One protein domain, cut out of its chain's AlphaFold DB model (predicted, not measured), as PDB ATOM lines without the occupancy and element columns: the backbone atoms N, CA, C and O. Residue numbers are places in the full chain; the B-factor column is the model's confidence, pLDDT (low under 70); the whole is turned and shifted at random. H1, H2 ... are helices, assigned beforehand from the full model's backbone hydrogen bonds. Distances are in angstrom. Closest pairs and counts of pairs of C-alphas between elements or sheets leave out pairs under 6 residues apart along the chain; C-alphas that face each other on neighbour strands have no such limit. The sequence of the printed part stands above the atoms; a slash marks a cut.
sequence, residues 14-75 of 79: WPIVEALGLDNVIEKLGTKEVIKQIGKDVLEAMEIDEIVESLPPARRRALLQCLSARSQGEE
ATOM      1  N   TRP A  14     -12.468  21.804 -13.714       72.81
ATOM      2  CA  TRP A  14     -11.822  22.233 -12.465       72.81
ATOM      3  C   TRP A  14     -10.293  22.302 -12.529       72.81
ATOM      4  O   TRP A  14      -9.745  23.341 -12.168       72.81
ATOM      5  N   PRO A  15      -9.583  21.285 -13.053       77.88
ATOM      6  CA  PRO A  15      -8.125  21.334 -13.162       77.88
ATOM      7  C   PRO A  15      -7.639  22.487 -14.048       77.88
ATOM      8  O   PRO A  15      -6.576  23.063 -13.829       77.88
ATOM      9  N   ILE A  16      -8.430  22.834 -15.064       72.25
ATOM     10  CA  ILE A  16      -8.131  23.912 -16.008       72.25
ATOM     11  C   ILE A  16      -8.402  25.267 -15.344       72.25
ATOM     12  O   ILE A  16      -7.603  26.188 -15.499       72.25
ATOM     13  N   VAL A  17      -9.485  25.385 -14.571       73.62
ATOM     14  CA  VAL A  17      -9.810  26.579 -13.778       73.62
ATOM     15  C   VAL A  17      -8.756  26.832 -12.701       73.62
ATOM     16  O   VAL A  17      -8.323  27.972 -12.560       73.62
ATOM     17  N   GLU A  18      -8.293  25.803 -11.987       77.88
ATOM     18  CA  GLU A  18      -7.208  25.938 -11.006       77.88
ATOM     19  C   GLU A  18      -5.888  26.366 -11.658       77.88
ATOM     20  O   GLU A  18      -5.167  27.196 -11.108       77.88
ATOM     21  N   ALA A  19      -5.574  25.836 -12.844       79.62
ATOM     22  CA  ALA A  19      -4.313  26.120 -13.524       79.62
ATOM     23  C   ALA A  19      -4.284  27.478 -14.251       79.62
ATOM     24  O   ALA A  19      -3.234  28.117 -14.310       79.62
ATOM     25  N   LEU A  20      -5.400  27.910 -14.850       78.44
ATOM     26  CA  LEU A  20      -5.463  29.100 -15.715       78.44
ATOM     27  C   LEU A  20      -6.237  30.273 -15.107       78.44
ATOM     28  O   LEU A  20      -6.114  31.392 -15.609       78.44
ATOM     29  N   GLY A  21      -7.009  30.031 -14.050       75.38
ATOM     30  CA  GLY A  21      -7.947  30.988 -13.475       75.38
ATOM     31  C   GLY A  21      -9.273  31.043 -14.238       75.38
ATOM     32  O   GLY A  21      -9.319  30.932 -15.466       75.38
ATOM     33  N   LEU A  22     -10.368  31.251 -13.500       70.44
ATOM     34  CA  LEU A  22     -11.739  31.247 -14.028       70.44
ATOM     35  C   LEU A  22     -11.924  32.239 -15.191       70.44
ATOM     36  O   LEU A  22     -12.540  31.894 -16.196       70.44
ATOM     37  N   ASP A  23     -11.342  33.436 -15.089       70.94
ATOM     38  CA  ASP A  23     -11.472  34.493 -16.101       70.94
ATOM     39  C   ASP A  23     -10.890  34.077 -17.459       70.94
ATOM     40  O   ASP A  23     -11.499  34.292 -18.506       70.94
ATOM     41  N   ASN A  24      -9.742  33.402 -17.442       74.38
ATOM     42  CA  ASN A  24      -9.035  32.951 -18.642       74.38
ATOM     43  C   ASN A  24      -9.745  31.746 -19.286       74.38
ATOM     44  O   ASN A  24      -9.784  31.592 -20.508       74.38
ATOM     45  N   VAL A  25     -10.364  30.897 -18.457       71.88
ATOM     46  CA  VAL A  25     -11.230  29.805 -18.919       71.88
ATOM     47  C   VAL A  25     -12.493  30.364 -19.573       71.88
ATOM     48  O   VAL A  25     -12.854  29.925 -20.663       71.88
ATOM     49  N   ILE A  26     -13.125  31.376 -18.974       74.62
ATOM     50  CA  ILE A  26     -14.286  32.071 -19.546       74.62
ATOM     51  C   ILE A  26     -13.936  32.743 -20.877       74.62
ATOM     52  O   ILE A  26     -14.728  32.667 -21.816       74.62
ATOM     53  N   GLU A  27     -12.765  33.370 -20.983       76.94
ATOM     54  CA  GLU A  27     -12.311  34.016 -22.217       76.94
ATOM     55  C   GLU A  27     -12.085  33.003 -23.353       76.94
ATOM     56  O   GLU A  27     -12.449  33.262 -24.500       76.94
ATOM     57  N   LYS A  28     -11.533  31.821 -23.041       73.06
ATOM     58  CA  LYS A  28     -11.174  30.800 -24.039       73.06
ATOM     59  C   LYS A  28     -12.314  29.858 -24.430       73.06
ATOM     60  O   LYS A  28     -12.420  29.508 -25.602       73.06
ATOM     61  N   LEU A  29     -13.134  29.418 -23.475       71.50
ATOM     62  CA  LEU A  29     -14.275  28.517 -23.717       71.50
ATOM     63  C   LEU A  29     -15.580  29.274 -23.984       71.50
ATOM     64  O   LEU A  29     -16.518  28.722 -24.558       71.50
ATOM     65  N   GLY A  30     -15.646  30.543 -23.587       71.12
ATOM     66  CA  GLY A  30     -16.871  31.322 -23.596       71.12
ATOM     67  C   GLY A  30     -17.741  31.042 -22.368       71.12
ATOM     68  O   GLY A  30     -17.860  29.920 -21.875       71.12
ATOM     69  N   THR A  31     -18.430  32.082 -21.899       67.94
ATOM     70  CA  THR A  31     -19.262  32.059 -20.682       67.94
ATOM     71  C   THR A  31     -20.322  30.956 -20.694       67.94
ATOM     72  O   THR A  31     -20.605  30.370 -19.658       67.94
ATOM     73  N   LYS A  32     -20.921  30.660 -21.855       68.75
ATOM     74  CA  LYS A  32     -21.999  29.664 -21.964       68.75
ATOM     75  C   LYS A  32     -21.522  28.235 -21.724       68.75
ATOM     76  O   LYS A  32     -22.226  27.489 -21.056       68.75
ATOM     77  N   GLU A  33     -20.359  27.867 -22.254       67.44
ATOM     78  CA  GLU A  33     -19.834  26.504 -22.122       67.44
ATOM     79  C   GLU A  33     -19.314  26.261 -20.702       67.44
ATOM     80  O   GLU A  33     -19.592  25.228 -20.099       67.44
ATOM     81  N   VAL A  34     -18.680  27.280 -20.112       66.69
ATOM     82  CA  VAL A  34     -18.275  27.263 -18.701       66.69
ATOM     83  C   VAL A  34     -19.490  27.125 -17.779       66.69
ATOM     84  O   VAL A  34     -19.471  26.297 -16.876       66.69
ATOM     85  N   ILE A  35     -20.579  27.864 -18.028       69.31
ATOM     86  CA  ILE A  35     -21.827  27.730 -17.257       69.31
ATOM     87  C   ILE A  35     -22.489  26.365 -17.481       69.31
ATOM     88  O   ILE A  35     -23.059  25.822 -16.544       69.31
ATOM     89  N   LYS A  36     -22.430  25.787 -18.687       69.81
ATOM     90  CA  LYS A  36     -23.029  24.470 -18.956       69.81
ATOM     91  C   LYS A  36     -22.371  23.369 -18.115       69.81
ATOM     92  O   LYS A  36     -23.078  22.500 -17.618       69.81
ATOM     93  N   GLN A  37     -21.050  23.422 -17.949       66.06
ATOM     94  CA  GLN A  37     -20.291  22.392 -17.237       66.06
ATOM     95  C   GLN A  37     -20.159  22.696 -15.740       66.06
ATOM     96  O   GLN A  37     -20.599  21.899 -14.921       66.06
ATOM     97  N   ILE A  38     -19.669  23.885 -15.365       65.62
ATOM     98  CA  ILE A  38     -19.545  24.276 -13.950       65.62
ATOM     99  C   ILE A  38     -20.921  24.479 -13.324       65.62
ATOM    100  O   ILE A  38     -21.145  24.107 -12.180       65.62
ATOM    101  N   GLY A  39     -21.863  25.063 -14.064       65.50
ATOM    102  CA  GLY A  39     -23.200  25.313 -13.540       65.50
ATOM    103  C   GLY A  39     -23.940  24.028 -13.196       65.50
ATOM    104  O   GLY A  39     -24.687  24.045 -12.231       65.50
ATOM    105  N   LYS A  40     -23.717  22.915 -13.906       66.25
ATOM    106  CA  LYS A  40     -24.327  21.627 -13.547       66.25
ATOM    107  C   LYS A  40     -23.793  21.126 -12.203       66.25
ATOM    108  O   LYS A  40     -24.589  20.895 -11.301       66.25
ATOM    109  N   ASP A  41     -22.475  21.063 -12.043       64.25
ATOM    110  CA  ASP A  41     -21.846  20.565 -10.812       64.25
ATOM    111  C   ASP A  41     -22.128  21.482  -9.608       64.25
ATOM    112  O   ASP A  41     -22.364  21.016  -8.497       64.25
ATOM    113  N   VAL A  42     -22.161  22.802  -9.826       65.50
ATOM    114  CA  VAL A  42     -22.536  23.784  -8.796       65.50
ATOM    115  C   VAL A  42     -24.014  23.656  -8.425       65.50
ATOM    116  O   VAL A  42     -24.344  23.733  -7.248       65.50
ATOM    117  N   LEU A  43     -24.907  23.427  -9.392       67.06
ATOM    118  CA  LEU A  43     -26.325  23.189  -9.110       67.06
ATOM    119  C   LEU A  43     -26.567  21.850  -8.398       67.06
ATOM    120  O   LEU A  43     -27.525  21.754  -7.642       67.06
ATOM    121  N   GLU A  44     -25.735  20.831  -8.630       68.50
ATOM    122  CA  GLU A  44     -25.810  19.546  -7.919       68.50
ATOM    123  C   GLU A  44     -25.259  19.634  -6.488       68.50
ATOM    124  O   GLU A  44     -25.743  18.932  -5.600       68.50
ATOM    125  N   ALA A  45     -24.264  20.493  -6.253       67.94
ATOM    126  CA  ALA A  45     -23.664  20.695  -4.935       67.94
ATOM    127  C   ALA A  45     -24.422  21.703  -4.050       67.94
ATOM    128  O   ALA A  45     -24.242  21.680  -2.833       67.94
ATOM    129  N   MET A  46     -25.230  22.591  -4.638       70.25
ATOM    130  CA  MET A  46     -26.020  23.586  -3.910       70.25
ATOM    131  C   MET A  46     -27.437  23.087  -3.629       70.25
ATOM    132  O   MET A  46     -28.090  22.491  -4.486       70.25
ATOM    133  N   GLU A  47     -27.961  23.412  -2.449       75.38
ATOM    134  CA  GLU A  47     -29.382  23.206  -2.180       75.38
ATOM    135  C   GLU A  47     -30.225  24.162  -3.042       75.38
ATOM    136  O   GLU A  47     -29.840  25.303  -3.318       75.38
ATOM    137  N   ILE A  48     -31.410  23.710  -3.471       73.19
ATOM    138  CA  ILE A  48     -32.320  24.525  -4.298       73.19
ATOM    139  C   ILE A  48     -32.631  25.864  -3.615       73.19
ATOM    140  O   ILE A  48     -32.701  26.892  -4.291       73.19
ATOM    141  N   ASP A  49     -32.760  25.867  -2.289       74.25
ATOM    142  CA  ASP A  49     -33.031  27.073  -1.508       74.25
ATOM    143  C   ASP A  49     -31.884  28.087  -1.608       74.25
ATOM    144  O   ASP A  49     -32.132  29.265  -1.865       74.25
ATOM    145  N   GLU A  50     -30.627  27.641  -1.548       73.75
ATOM    146  CA  GLU A  50     -29.449  28.503  -1.718       73.75
ATOM    147  C   GLU A  50     -29.367  29.092  -3.135       73.75
ATOM    148  O   GLU A  50     -29.050  30.273  -3.331       73.75
ATOM    149  N   ILE A  51     -29.707  28.294  -4.151       77.25
ATOM    150  CA  ILE A  51     -29.761  28.746  -5.547       77.25
ATOM    151  C   ILE A  51     -30.826  29.835  -5.695       77.25
ATOM    152  O   ILE A  51     -30.565  30.894  -6.274       77.25
ATOM    153  N   VAL A  52     -32.020  29.613  -5.147       76.94
ATOM    154  CA  VAL A  52     -33.101  30.601  -5.177       76.94
ATOM    155  C   VAL A  52     -32.700  31.848  -4.394       76.94
ATOM    156  O   VAL A  52     -32.940  32.955  -4.875       76.94
ATOM    157  N   GLU A  53     -32.048  31.709  -3.242       79.75
ATOM    158  CA  GLU A  53     -31.606  32.830  -2.416       79.75
ATOM    159  C   GLU A  53     -30.516  33.687  -3.074       79.75
ATOM    160  O   GLU A  53     -30.547  34.919  -2.993       79.75
ATOM    161  N   SER A  54     -29.607  33.069  -3.820       78.75
ATOM    162  CA  SER A  54     -28.569  33.793  -4.559       78.75
ATOM    163  C   SER A  54     -29.108  34.571  -5.772       78.75
ATOM    164  O   SER A  54     -28.470  35.514  -6.254       78.75
ATOM    165  N   LEU A  55     -30.306  34.235  -6.270       81.69
ATOM    166  CA  LEU A  55     -30.893  34.909  -7.427       81.69
ATOM    167  C   LEU A  55     -31.437  36.308  -7.073       81.69
ATOM    168  O   LEU A  55     -32.200  36.461  -6.113       81.69
ATOM    169  N   PRO A  56     -31.173  37.334  -7.910       84.62
ATOM    170  CA  PRO A  56     -31.790  38.648  -7.772       84.62
ATOM    171  C   PRO A  56     -33.327  38.580  -7.836       84.62
ATOM    172  O   PRO A  56     -33.865  37.763  -8.593       84.62
ATOM    173  N   PRO A  57     -34.061  39.496  -7.172       81.00
ATOM    174  CA  PRO A  57     -35.527  39.468  -7.119       81.00
ATOM    175  C   PRO A  57     -36.204  39.410  -8.497       81.00
ATOM    176  O   PRO A  57     -37.199  38.712  -8.682       81.00
ATOM    177  N   ALA A  58     -35.643  40.109  -9.491       80.94
ATOM    178  CA  ALA A  58     -36.140  40.090 -10.865       80.94
ATOM    179  C   ALA A  58     -35.998  38.708 -11.527       80.94
ATOM    180  O   ALA A  58     -36.915  38.254 -12.209       80.94
ATOM    181  N   ARG A  59     -34.877  38.012 -11.290       82.62
ATOM    182  CA  ARG A  59     -34.641  36.669 -11.831       82.62
ATOM    183  C   ARG A  59     -35.469  35.608 -11.117       82.62
ATOM    184  O   ARG A  59     -35.983  34.728 -11.793       82.62
ATOM    185  N   ARG A  60     -35.686  35.728  -9.801       82.94
ATOM    186  CA  ARG A  60     -36.613  34.841  -9.071       82.94
ATOM    187  C   ARG A  60     -38.033  34.929  -9.621       82.94
ATOM    188  O   ARG A  60     -38.671  33.907  -9.839       82.94
ATOM    189  N   ARG A  61     -38.520  36.145  -9.899       82.62
ATOM    190  CA  ARG A  61     -39.845  36.352 -10.510       82.62
ATOM    191  C   ARG A  61     -39.939  35.732 -11.900       82.62
ATOM    192  O   ARG A  61     -40.926  35.067 -12.184       82.62
ATOM    193  N   ALA A  62     -38.920  35.919 -12.735       84.06
ATOM    194  CA  ALA A  62     -38.870  35.296 -14.054       84.06
ATOM    195  C   ALA A  62     -38.851  33.759 -13.957       84.06
ATOM    196  O   ALA A  62     -39.590  33.095 -14.675       84.06
ATOM    197  N   LEU A  63     -38.071  33.199 -13.026       83.94
ATOM    198  CA  LEU A  63     -38.032  31.762 -12.765       83.94
ATOM    199  C   LEU A  63     -39.405  31.231 -12.329       83.94
ATOM    200  O   LEU A  63     -39.885  30.260 -12.905       83.94
ATOM    201  N   LEU A  64     -40.065  31.898 -11.377       84.56
ATOM    202  CA  LEU A  64     -41.421  31.551 -10.944       84.56
ATOM    203  C   LEU A  64     -42.409  31.585 -12.114       84.56
ATOM    204  O   LEU A  64     -43.150  30.631 -12.302       84.56
ATOM    205  N   GLN A  65     -42.376  32.632 -12.944       83.19
ATOM    206  CA  GLN A  65     -43.234  32.728 -14.129       83.19
ATOM    207  C   GLN A  65     -42.994  31.580 -15.114       83.19
ATOM    208  O   GLN A  65     -43.954  31.000 -15.616       83.19
ATOM    209  N   CYS A  66     -41.734  31.218 -15.371       82.00
ATOM    210  CA  CYS A  66     -41.398  30.084 -16.228       82.00
ATOM    211  C   CYS A  66     -41.893  28.753 -15.650       82.00
ATOM    212  O   CYS A  66     -42.424  27.938 -16.400       82.00
ATOM    213  N   LEU A  67     -41.743  28.531 -14.343       80.56
ATOM    214  CA  LEU A  67     -42.187  27.302 -13.681       80.56
ATOM    215  C   LEU A  67     -43.716  27.188 -13.669       80.56
ATOM    216  O   LEU A  67     -44.249  26.144 -14.033       80.56
ATOM    217  N   SER A  68     -44.421  28.275 -13.345       78.94
ATOM    218  CA  SER A  68     -45.887  28.340 -13.362       78.94
ATOM    219  C   SER A  68     -46.474  28.166 -14.766       78.94
ATOM    220  O   SER A  68     -47.484  27.493 -14.937       78.94
ATOM    221  N   ALA A  69     -45.838  28.736 -15.793       75.94
ATOM    222  CA  ALA A  69     -46.258  28.528 -17.179       75.94
ATOM    223  C   ALA A  69     -46.054  27.073 -17.636       75.94
ATOM    224  O   ALA A  69     -46.807  26.576 -18.469       75.94
ATOM    225  N   ARG A  70     -45.047  26.385 -17.087       69.00
ATOM    226  CA  ARG A  70     -44.748  24.988 -17.412       69.00
ATOM    227  C   ARG A  70     -45.691  24.014 -16.704       69.00
ATOM    228  O   ARG A  70     -46.121  23.063 -17.343       69.00
ATOM    229  N   SER A  71     -46.079  24.287 -15.456       63.88
ATOM    230  CA  SER A  71     -47.051  23.454 -14.726       63.88
ATOM    231  C   SER A  71     -48.452  23.506 -15.345       63.88
ATOM    232  O   SER A  71     -49.145  22.502 -15.391       63.88
ATOM    233  N   GLN A  72     -48.850  24.657 -15.892       56.69
ATOM    234  CA  GLN A  72     -50.152  24.834 -16.552       56.69
ATOM    235  C   GLN A  72     -50.218  24.213 -17.963       56.69
ATOM    236  O   GLN A  72     -51.301  24.065 -18.522       56.69
ATOM    237  N   GLY A  73     -49.072  23.866 -18.562       55.53
ATOM    238  CA  GLY A  73     -49.013  23.187 -19.861       55.53
ATOM    239  C   GLY A  73     -49.242  21.675 -19.777       55.53
ATOM    240  O   GLY A  73     -49.712  21.076 -20.744       55.53
ATOM    241  N   GLU A  74     -48.946  21.061 -18.630       52.62
ATOM    242  CA  GLU A  74     -49.135  19.621 -18.411       52.62
ATOM    243  C   GLU A  74     -50.604  19.275 -18.107       52.62
ATOM    244  O   GLU A  74     -51.087  18.253 -18.581       52.62
ATOM    245  N   GLU A  75     -51.363  20.168 -17.460       51.88
ATOM    246  CA  GLU A  75     -52.803  19.968 -17.187       51.88
ATOM    247  C   GLU A  75     -53.699  20.029 -18.443       51.88
ATOM    248  O   GLU A  75     -54.834  19.560 -18.411       51.88
TER     249      GLU A  75
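What this domain is: This is residues 14 to 75 of the 79 residues of an uncharacterized protein of Planctomycetes bacterium (UniProt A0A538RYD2). Five helices are strung end to end as an open zigzag, turning at each link, with no common core. H1 and H2 make a corner at one end, H3 and H4 follow, and H5 makes the other end, its residues 64 to 74 sticking out with residue 75. The printed part has 62 residues, with H1, H2, H3, H4 and H5 in that order and no named strand; the class is all helix. It is only just loose, close to extended, with a radius of gyration of the C-alphas of 15.3 A, and a rod spanning 48 by 21 by 21 A.

How they stand to each other: H1, residues 14 to 20, is close to but not clearly touching H2, residues 22 to 29, about perpendicular at 83 degrees; their closest C-alphas, Val 17 and Val 25, are 6.2 A apart. H2 is likewise close to but not clearly touching H3, residues 31 to 45, at a steep tilt of 53 degrees, opposite ways; the closest C-alphas, Ile 26 and Val 34, are 6.3 A apart. H3 and H4, residues 48 to 54, are close but not clearly touching, at a steep tilt of 52 degrees, opposite ways, with the closest C-alphas, Leu 43 and Ile 51, 7.4 A apart. H4 and H5, residues 57 to 74, are close but not clearly touching, at 34 degrees, a shallow tilt only just short of steep, opposite ways; the closest C-alphas, Val 52 and Arg 60, are 6.7 A apart. H1 and H3 are only just apart, at 8.1 A, and H3 and H5 are apart. Each O i to N i+4 pair is within hydrogen-bond range in H1, H2 and H4, against 9 of 11 in H3 and 12 of 14 in H5.

Where its parts are: H1 begins at C-alpha 14 (-11.822, 22.233, -12.465) and measures 9.9 A, H2 10.4 A. H3 measures 19.9 A from C-alpha 31 (-19.262, 32.059, -20.682), and H4 10.0 A. H5 measures 26.6 A and ends at C-alpha 74 (-49.135, 19.621, -18.411).

The domain as a whole: The C-alphas farthest apart, Ala 19 and Glu 75, are 49.0 A apart. The printed part has no cut, and its four links are tight. Mean pLDDT of the printed part is 73.0; residues 31 to 45 and 70 to 75 are under 70.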